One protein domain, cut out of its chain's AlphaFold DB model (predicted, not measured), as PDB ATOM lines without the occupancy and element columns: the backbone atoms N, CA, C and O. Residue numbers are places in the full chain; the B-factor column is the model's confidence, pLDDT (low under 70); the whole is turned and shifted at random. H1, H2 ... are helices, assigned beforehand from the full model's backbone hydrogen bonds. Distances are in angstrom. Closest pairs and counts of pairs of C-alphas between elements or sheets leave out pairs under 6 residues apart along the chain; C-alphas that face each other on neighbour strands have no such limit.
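What this domain is: This is residues 674 to 740 of the 938 residues of an uncharacterized protein of Thermoplasmata archaeon (UniProt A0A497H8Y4). This is a loop-rich, elongated model with little regular structure: H2, the longest helix, packs with the short H3 in one half, and in the other half a long loop, residues 686 to 710, swings round the short H1. The printed part has 67 residues with three named helices, H1, H2, H3 along the chain, and no named strand. The class is all helix, with 20 residues in named elements. The whole is compact, with a radius of gyration of the C-alphas of 11.9 A and spans of 38 by 21 by 13 A.

Where its parts are: H2, residues 711 to 720, is 14.1 A long and begins at C-alpha 711 (28.033, 34.739, -18.101). H3, residues 731 to 734, ends at C-alpha 734 (23.802, 35.584, -31.671) and is 5.3 A long. H1, residues 680 to 685, is 8.8 A long.

How they stand to each other: H2 and H3 touch, the closest C-alphas being those of Ala 717 and Leu 733, 5.5 A apart. H1 and H2 are close but not clearly touching, with the C-alphas of Phe 685 and Leu 713 closest at 7.5 A; they run the same way at a steep tilt of 53 degrees. H1 and H3 are only just apart, 8.1 A at the closest C-alphas. In H1 and H2 every O i to N i+4 pair is within hydrogen-bond range; H3 is too short for one.

The domain as a whole: The C-alphas of Thr 701 and Ile 724 are the two farthest apart, 38.3 A. The printed part has no cut. The link from H1 to H2 is long. Confidence is low, under 70, at residues 689 to 702.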
ATOM      1  N   SER A 674      15.048  29.474 -15.391       87.19
ATOM      2  CA  SER A 674      14.024  29.252 -16.408       87.19
ATOM      3  C   SER A 674      13.380  27.891 -16.202       87.19
ATOM      4  O   SER A 674      14.070  26.893 -15.944       87.19
ATOM      5  N   ILE A 675      12.063  27.835 -16.368       82.81
ATOM      6  CA  ILE A 675      11.251  26.620 -16.363       82.81
ATOM      7  C   ILE A 675      11.679  25.740 -17.529       82.81
ATOM      8  O   ILE A 675      11.407  26.060 -18.677       82.81
ATOM      9  N   GLU A 676      12.307  24.597 -17.266       79.62
ATOM     10  CA  GLU A 676      12.955  23.810 -18.315       79.62
ATOM     11  C   GLU A 676      11.962  23.008 -19.187       79.62
ATOM     12  O   GLU A 676      11.641  21.847 -18.891       79.62
ATOM     13  N   THR A 677      11.505  23.616 -20.291       77.06
ATOM     14  CA  THR A 677      10.544  23.036 -21.254       77.06
ATOM     15  C   THR A 677      11.181  22.587 -22.581       77.06
ATOM     16  O   THR A 677      10.553  21.845 -23.347       77.06
ATOM     17  N   TYR A 678      12.444  22.938 -22.855       75.38
ATOM     18  CA  TYR A 678      13.109  22.675 -24.143       75.38
ATOM     19  C   TYR A 678      14.092  21.485 -24.097       75.38
ATOM     20  O   TYR A 678      14.265  20.779 -25.101       75.38
ATOM     21  N   GLY A 679      14.621  21.173 -22.915       72.81
ATOM     22  CA  GLY A 679      15.487  20.063 -22.512       72.81
ATOM     23  C   GLY A 679      16.913  20.495 -22.122       72.81
ATOM     24  O   GLY A 679      17.357  21.605 -22.394       72.81
ATOM     25  N   ILE A 680      17.690  19.564 -21.552       75.00
ATOM     26  CA  ILE A 680      19.026  19.829 -20.966       75.00
ATOM     27  C   ILE A 680      20.030  20.457 -21.955       75.00
ATOM     28  O   ILE A 680      20.922  21.196 -21.548       75.00
ATOM     29  N   ILE A 681      19.940  20.160 -23.255       74.25
ATOM     30  CA  ILE A 681      20.888  20.707 -24.244       74.25
ATOM     31  C   ILE A 681      20.644  22.218 -24.457       74.25
ATOM     32  O   ILE A 681      21.584  22.979 -24.216       74.25
ATOM     33  N   PRO A 682      19.427  22.676 -24.829       77.69
ATOM     34  CA  PRO A 682      19.062  24.098 -24.795       77.69
ATOM     35  C   PRO A 682      19.397  24.781 -23.465       77.69
ATOM     36  O   PRO A 682      19.997  25.856 -23.461       77.69
ATOM     37  N   MET A 683      19.129  24.106 -22.341       79.25
ATOM     38  CA  MET A 683      19.451  24.606 -21.003       79.25
ATOM     39  C   MET A 683      20.915  25.011 -20.849       79.25
ATOM     40  O   MET A 683      21.218  26.060 -20.286       79.25
ATOM     41  N   ILE A 684      21.841  24.182 -21.335       75.12
ATOM     42  CA  ILE A 684      23.282  24.412 -21.182       75.12
ATOM     43  C   ILE A 684      23.769  25.498 -22.147       75.12
ATOM     44  O   ILE A 684      24.600  26.326 -21.770       75.12
ATOM     45  N   PHE A 685      23.278  25.499 -23.387       71.94
ATOM     46  CA  PHE A 685      23.872  26.281 -24.477       71.94
ATOM     47  C   PHE A 685      23.115  27.562 -24.854       71.94
ATOM     48  O   PHE A 685      23.656  28.333 -25.644       71.94
ATOM     49  N   GLY A 686      21.920  27.813 -24.305       70.75
ATOM     50  CA  GLY A 686      20.989  28.802 -24.874       70.75
ATOM     51  C   GLY A 686      20.374  28.270 -26.175       70.75
ATOM     52  O   GLY A 686      20.844  27.243 -26.669       70.75
ATOM     53  N   ASN A 687      19.356  28.945 -26.730       73.31
ATOM     54  CA  ASN A 687      18.522  28.530 -27.879       73.31
ATOM     55  C   ASN A 687      17.311  27.624 -27.573       73.31
ATOM     56  O   ASN A 687      17.288  26.448 -27.961       73.31
ATOM     57  N   PRO A 688      16.251  28.197 -26.978       70.75
ATOM     58  CA  PRO A 688      14.973  27.511 -26.786       70.75
ATOM     59  C   PRO A 688      14.200  27.322 -28.106       70.75
ATOM     60  O   PRO A 688      13.354  26.442 -28.222       70.75
ATOM     61  N   THR A 689      14.539  28.061 -29.172       65.44
ATOM     62  CA  THR A 689      13.781  28.056 -30.443       65.44
ATOM     63  C   THR A 689      13.901  26.774 -31.277       65.44
ATOM     64  O   THR A 689      13.282  26.651 -32.337       65.44
ATOM     65  N   GLY A 690      14.734  25.817 -30.866       60.12
ATOM     66  CA  GLY A 690      14.874  24.548 -31.576       60.12
ATOM     67  C   GLY A 690      15.697  24.603 -32.870       60.12
ATOM     68  O   GLY A 690      15.808  23.595 -33.569       60.12
ATOM     69  N   LYS A 691      16.287  25.754 -33.224       58.06
ATOM     70  CA  LYS A 691      17.007  25.940 -34.495       58.06
ATOM     71  C   LYS A 691      18.460  25.453 -34.408       58.06
ATOM     72  O   LYS A 691      19.251  25.976 -33.635       58.06
ATOM     73  N   GLY A 692      18.859  24.513 -35.266       56.31
ATOM     74  CA  GLY A 692      20.240  24.001 -35.329       56.31
ATOM     75  C   GLY A 692      20.518  22.820 -34.385       56.31
ATOM     76  O   GLY A 692      19.609  22.276 -33.768       56.31
ATOM     77  N   ILE A 693      21.781  22.384 -34.293       52.88
ATOM     78  CA  ILE A 693      22.167  21.124 -33.617       52.88
ATOM     79  C   ILE A 693      21.947  21.110 -32.091       52.88
ATOM     80  O   ILE A 693      21.915  20.033 -31.505       52.88
ATOM     81  N   THR A 694      21.796  22.274 -31.450       53.34
ATOM     82  CA  THR A 694      21.592  22.417 -29.996       53.34
ATOM     83  C   THR A 694      20.127  22.601 -29.592       53.34
ATOM     84  O   THR A 694      19.826  22.581 -28.406       53.34
ATOM     85  N   GLY A 695      19.204  22.742 -30.552       54.19
ATOM     86  CA  GLY A 695      17.801  23.073 -30.280       54.19
ATOM     87  C   GLY A 695      16.897  21.892 -29.888       54.19
ATOM     88  O   GLY A 695      15.760  22.084 -29.470       54.19
ATOM     89  N   HIS A 696      17.370  20.651 -30.013       57.41
ATOM     90  CA  HIS A 696      16.579  19.462 -29.685       57.41
ATOM     91  C   HIS A 696      17.034  18.871 -28.347       57.41
ATOM     92  O   HIS A 696      17.937  18.035 -28.300       57.41
ATOM     93  N   GLY A 697      16.431  19.331 -27.250       58.25
ATOM     94  CA  GLY A 697      16.750  18.852 -25.908       58.25
ATOM     95  C   GLY A 697      16.099  17.513 -25.544       58.25
ATOM     96  O   GLY A 697      15.005  17.176 -25.996       58.25
ATOM     97  N   VAL A 698      16.788  16.764 -24.683       56.78
ATOM     98  CA  VAL A 698      16.306  15.559 -23.983       56.78
ATOM     99  C   VAL A 698      16.122  15.884 -22.494       56.78
ATOM    100  O   VAL A 698      16.774  16.805 -22.005       56.78
ATOM    101  N   PHE A 699      15.268  15.139 -21.782       60.22
ATOM    102  CA  PHE A 699      14.966  15.335 -20.347       60.22
ATOM    103  C   PHE A 699      14.412  16.731 -20.010       60.22
ATOM    104  O   PHE A 699      15.094  17.574 -19.436       60.22
ATOM    105  N   ARG A 700      13.153  16.962 -20.387       65.31
ATOM    106  CA  ARG A 700      12.363  18.138 -19.983       65.31
ATOM    107  C   ARG A 700      11.706  17.848 -18.644       65.31
ATOM    108  O   ARG A 700      11.383  16.693 -18.387       65.31
ATOM    109  N   THR A 701      11.531  18.857 -17.807       61.69
ATOM    110  CA  THR A 701      11.015  18.650 -16.442       61.69
ATOM    111  C   THR A 701       9.948  19.654 -16.051       61.69
ATOM    112  O   THR A 701       9.176  19.363 -15.144       61.69
ATOM    113  N   SER A 702       9.910  20.812 -16.720       66.69
ATOM    114  CA  SER A 702       8.999  21.913 -16.388       66.69
ATOM    115  C   SER A 702       9.216  22.449 -14.974       66.69
ATOM    116  O   SER A 702       8.303  22.975 -14.344       66.69
ATOM    117  N   LEU A 703      10.445  22.292 -14.482       71.75
ATOM    118  CA  LEU A 703      10.928  22.834 -13.224       71.75
ATOM    119  C   LEU A 703      11.935  23.945 -13.539       71.75
ATOM    120  O   LEU A 703      12.722  23.836 -14.481       71.75
ATOM    121  N   ASP A 704      11.924  24.998 -12.736       70.38
ATOM    122  CA  ASP A 704      12.762  26.196 -12.840       70.38
ATOM    123  C   ASP A 704      14.216  25.970 -12.389       70.38
ATOM    124  O   ASP A 704      14.729  26.624 -11.484       70.38
ATOM    125  N   PHE A 705      14.923  25.026 -13.018       75.31
ATOM    126  CA  PHE A 705      16.356  24.812 -12.767       75.31
ATOM    127  C   PHE A 705      17.280  25.255 -13.908       75.31
ATOM    128  O   PHE A 705      18.506  25.205 -13.748       75.31
ATOM    129  N   GLY A 706      16.738  25.656 -15.060       80.56
ATOM    130  CA  GLY A 706      17.556  26.101 -16.181       80.56
ATOM    131  C   GLY A 706      18.216  27.437 -15.869       80.56
ATOM    132  O   GLY A 706      17.546  28.355 -15.436       80.56
ATOM    133  N   LEU A 707      19.527  27.587 -16.064       84.12
ATOM    134  CA  LEU A 707      20.166  28.888 -15.833       84.12
ATOM    135  C   LEU A 707      19.828  29.846 -16.982       84.12
ATOM    136  O   LEU A 707      20.348  29.679 -18.093       84.12
ATOM    137  N   ALA A 708      19.011  30.866 -16.714       85.31
ATOM    138  CA  ALA A 708      18.704  31.918 -17.682       85.31
ATOM    139  C   ALA A 708      19.972  32.721 -18.004       85.31
ATOM    140  O   ALA A 708      20.390  32.851 -19.158       85.31
ATOM    141  N   ARG A 709      20.674  33.160 -16.954       81.00
ATOM    142  CA  ARG A 709      21.917  33.928 -17.062       81.00
ATOM    143  C   ARG A 709      23.129  33.019 -17.263       81.00
ATOM    144  O   ARG A 709      23.484  32.233 -16.384       81.00
ATOM    145  N   LYS A 710      23.848  33.196 -18.378       80.56
ATOM    146  CA  LYS A 710      25.020  32.380 -18.751       80.56
ATOM    147  C   LYS A 710      26.268  33.248 -18.999       80.56
ATOM    148  O   LYS A 710      26.676  33.414 -20.146       80.56
ATOM    149  N   PRO A 711      26.972  33.731 -17.953       77.25
ATOM    150  CA  PRO A 711      28.033  34.739 -18.101       77.25
ATOM    151  C   PRO A 711      29.181  34.361 -19.051       77.25
ATOM    152  O   PRO A 711      29.744  35.221 -19.728       77.25
ATOM    153  N   LEU A 712      29.550  33.075 -19.104       78.31
ATOM    154  CA  LEU A 712      30.569  32.587 -20.038       78.31
ATOM    155  C   LEU A 712      30.076  32.660 -21.485       78.31
ATOM    156  O   LEU A 712      30.802  33.136 -22.356       78.31
ATOM    157  N   LEU A 713      28.839  32.223 -21.726       79.25
ATOM    158  CA  LEU A 713      28.209  32.284 -23.038       79.25
ATOM    159  C   LEU A 713      27.996  33.735 -23.472       79.25
ATOM    160  O   LEU A 713      28.313  34.055 -24.607       79.25
ATOM    161  N   ASP A 714      27.569  34.619 -22.568       81.94
ATOM    162  CA  ASP A 714      27.431  36.058 -22.827       81.94
ATOM    163  C   ASP A 714      28.759  36.678 -23.283       81.94
ATOM    164  O   ASP A 714      28.811  37.454 -24.241       81.94
ATOM    165  N   GLY A 715      29.865  36.301 -22.633       82.62
ATOM    166  CA  GLY A 715      31.208  36.720 -23.032       82.62
ATOM    167  C   GLY A 715      31.595  36.226 -24.430       82.62
ATOM    168  O   GLY A 715      32.124  37.002 -25.231       82.62
ATOM    169  N   ILE A 716      31.303  34.959 -24.744       83.50
ATOM    170  CA  ILE A 716      31.559  34.363 -26.066       83.50
ATOM    171  C   ILE A 716      30.678  35.028 -27.133       83.50
ATOM    172  O   ILE A 716      31.193  35.443 -28.169       83.50
ATOM    173  N   ALA A 717      29.381  35.185 -26.871       83.25
ATOM    174  CA  ALA A 717      28.405  35.813 -27.756       83.25
ATOM    175  C   ALA A 717      28.778  37.267 -28.063       83.25
ATOM    176  O   ALA A 717      28.688  37.703 -29.208       83.25
ATOM    177  N   LYS A 718      29.293  38.014 -27.078       85.19
ATOM    178  CA  LYS A 718      29.792  39.382 -27.282       85.19
ATOM    179  C   LYS A 718      30.936  39.447 -28.299       85.19
ATOM    180  O   LYS A 718      30.979  40.368 -29.109       85.19
ATOM    181  N   ILE A 719      31.850  38.475 -28.274       84.19
ATOM    182  CA  ILE A 719      32.942  38.363 -29.255       84.19
ATOM    183  C   ILE A 719      32.393  37.877 -30.605       84.19
ATOM    184  O   ILE A 719      32.745  38.425 -31.649       84.19
ATOM    185  N   ALA A 720      31.502  36.884 -30.586       82.12
ATOM    186  CA  ALA A 720      30.890  36.304 -31.777       82.12
ATOM    187  C   ALA A 720      30.044  37.329 -32.559       82.12
ATOM    188  O   ALA A 720      30.042  37.333 -33.786       82.12
ATOM    189  N   ASN A 721      29.408  38.276 -31.867       82.88
ATOM    190  CA  ASN A 721      28.592  39.332 -32.466       82.88
ATOM    191  C   ASN A 721      29.381  40.529 -33.030       82.88
ATOM    192  O   ASN A 721      28.766  41.479 -33.524       82.88
ATOM    193  N   LEU A 722      30.719  40.508 -33.019       86.62
ATOM    194  CA  LEU A 722      31.515  41.525 -33.714       86.62
ATOM    195  C   LEU A 722      31.224  41.502 -35.233       86.62
ATOM    196  O   LEU A 722      31.049  40.420 -35.791       86.62
ATOM    197  N   PRO A 723      31.217  42.653 -35.942       84.50
ATOM    198  CA  PRO A 723      30.635  42.783 -37.286       84.50
ATOM    199  C   PRO A 723      31.059  41.732 -38.328       84.50
ATOM    200  O   PRO A 723      30.239  41.306 -39.133       84.50
ATOM    201  N   ILE A 724      32.323  41.294 -38.307       80.81
ATOM    202  CA  ILE A 724      32.867  40.307 -39.259       80.81
ATOM    203  C   ILE A 724      32.600  38.864 -38.799       80.81
ATOM    204  O   ILE A 724      32.323  37.991 -39.618       80.81
ATOM    205  N   ILE A 725      32.657  38.605 -37.490       81.81
ATOM    206  CA  ILE A 725      32.472  37.269 -36.902       81.81
ATOM    207  C   ILE A 725      30.984  36.888 -36.904       81.81
ATOM    208  O   ILE A 725      30.633  35.734 -37.162       81.81
ATOM    209  N   ARG A 726      30.095  37.875 -36.729       83.38
ATOM    210  CA  ARG A 726      28.636  37.697 -36.682       83.38
ATOM    211  C   ARG A 726      28.070  37.037 -37.939       83.38
ATOM    212  O   ARG A 726      27.098  36.294 -37.846       83.38
ATOM    213  N   ILE A 727      28.694  37.276 -39.096       81.31
ATOM    214  CA  ILE A 727      28.288  36.708 -40.393       81.31
ATOM    215  C   ILE A 727      28.366  35.174 -40.375       81.31
ATOM    216  O   ILE A 727      27.504  34.510 -40.944       81.31
ATOM    217  N   PHE A 728      29.367  34.615 -39.691       81.88
ATOM    218  CA  PHE A 728      29.611  33.170 -39.602       81.88
ATOM    219  C   PHE A 728      29.181  32.571 -38.259       81.88
ATOM    220  O   PHE A 728      29.329  31.370 -38.034       81.88
ATOM    221  N   THR A 729      28.663  33.404 -37.356       80.31
ATOM    222  CA  THR A 729      28.222  32.979 -36.030       80.31
ATOM    223  C   THR A 729      26.919  32.191 -36.151       80.31
ATOM    224  O   THR A 729      25.981  32.678 -36.790       80.31
ATOM    225  N   PRO A 730      26.829  30.986 -35.559       75.31
ATOM    226  CA  PRO A 730      25.580  30.236 -35.499       75.31
ATOM    227  C   PRO A 730      24.464  31.055 -34.845       75.31
ATOM    228  O   PRO A 730      24.719  31.764 -33.878       75.31
ATOM    229  N   GLU A 731      23.228  30.931 -35.337       73.69
ATOM    230  CA  GLU A 731      22.092  31.738 -34.857       73.69
ATOM    231  C   GLU A 731      21.903  31.657 -33.334       73.69
ATOM    232  O   GLU A 731      21.718  32.680 -32.687       73.69
ATOM    233  N   TRP A 732      22.079  30.462 -32.762       72.38
ATOM    234  CA  TRP A 732      21.970  30.198 -31.323       72.38
ATOM    235  C   TRP A 732      22.978  30.966 -30.452       72.38
ATOM    236  O   TRP A 732      22.760  31.116 -29.260       72.38
ATOM    237  N   LEU A 733      24.088  31.446 -31.025       77.12
ATOM    238  CA  LEU A 733      25.116  32.211 -30.311       77.12
ATOM    239  C   LEU A 733      24.962  33.729 -30.520       77.12
ATOM    240  O   LEU A 733      25.688  34.518 -29.915       77.12
ATOM    241  N   LYS A 734      24.034  34.160 -31.386       76.25
ATOM    242  CA  LYS A 734      23.802  35.584 -31.671       76.25
ATOM    243  C   LYS A 734      22.986  36.276 -30.583       76.25
ATOM    244  O   LYS A 734      23.185  37.472 -30.383       76.25
ATOM    245  N   ASN A 735      22.115  35.555 -29.883       77.56
ATOM    246  CA  ASN A 735      21.369  36.066 -28.736       77.56
ATOM    247  C   ASN A 735      21.591  35.138 -27.539       77.56
ATOM    248  O   ASN A 735      21.108  34.018 -27.542       77.56
ATOM    249  N   SER A 736      22.343  35.590 -26.536       77.69
ATOM    250  CA  SER A 736      22.580  34.823 -25.307       77.69
ATOM    251  C   SER A 736      21.594  35.164 -24.184       77.69
ATOM    252  O   SER A 736      21.717  34.630 -23.085       77.69
ATOM    253  N   GLN A 737      20.639  36.063 -24.445       81.25
ATOM    254  CA  GLN A 737      19.576  36.465 -23.519       81.25
ATOM    255  C   GLN A 737      18.227  35.827 -23.886       81.25
ATOM    256  O   GLN A 737      17.205  36.194 -23.325       81.25
ATOM    257  N   ASP A 738      18.216  34.867 -24.810       80.31
ATOM    258  CA  ASP A 738      17.003  34.191 -25.276       80.31
ATOM    259  C   ASP A 738      16.456  33.156 -24.282       80.31
ATOM    260  O   ASP A 738      15.420  32.560 -24.538       80.31
ATOM    261  N   TYR A 739      17.150  32.916 -23.163       87.19
ATOM    262  CA  TYR A 739      16.801  31.871 -22.197       87.19
ATOM    263  C   TYR A 739      16.078  32.370 -20.943       87.19
ATOM    264  O   TYR A 739      15.867  31.580 -20.036       87.19
ATOM    265  N   TYR A 740      15.737  33.652 -20.842       90.19
ATOM    266  CA  TYR A 740      14.936  34.162 -19.723       90.19
ATOM    267  C   TYR A 740      13.462  33.898 -20.008       90.19
ATOM    268  O   TYR A 740      12.982  34.309 -21.059       90.19
TER     269      TYR A 740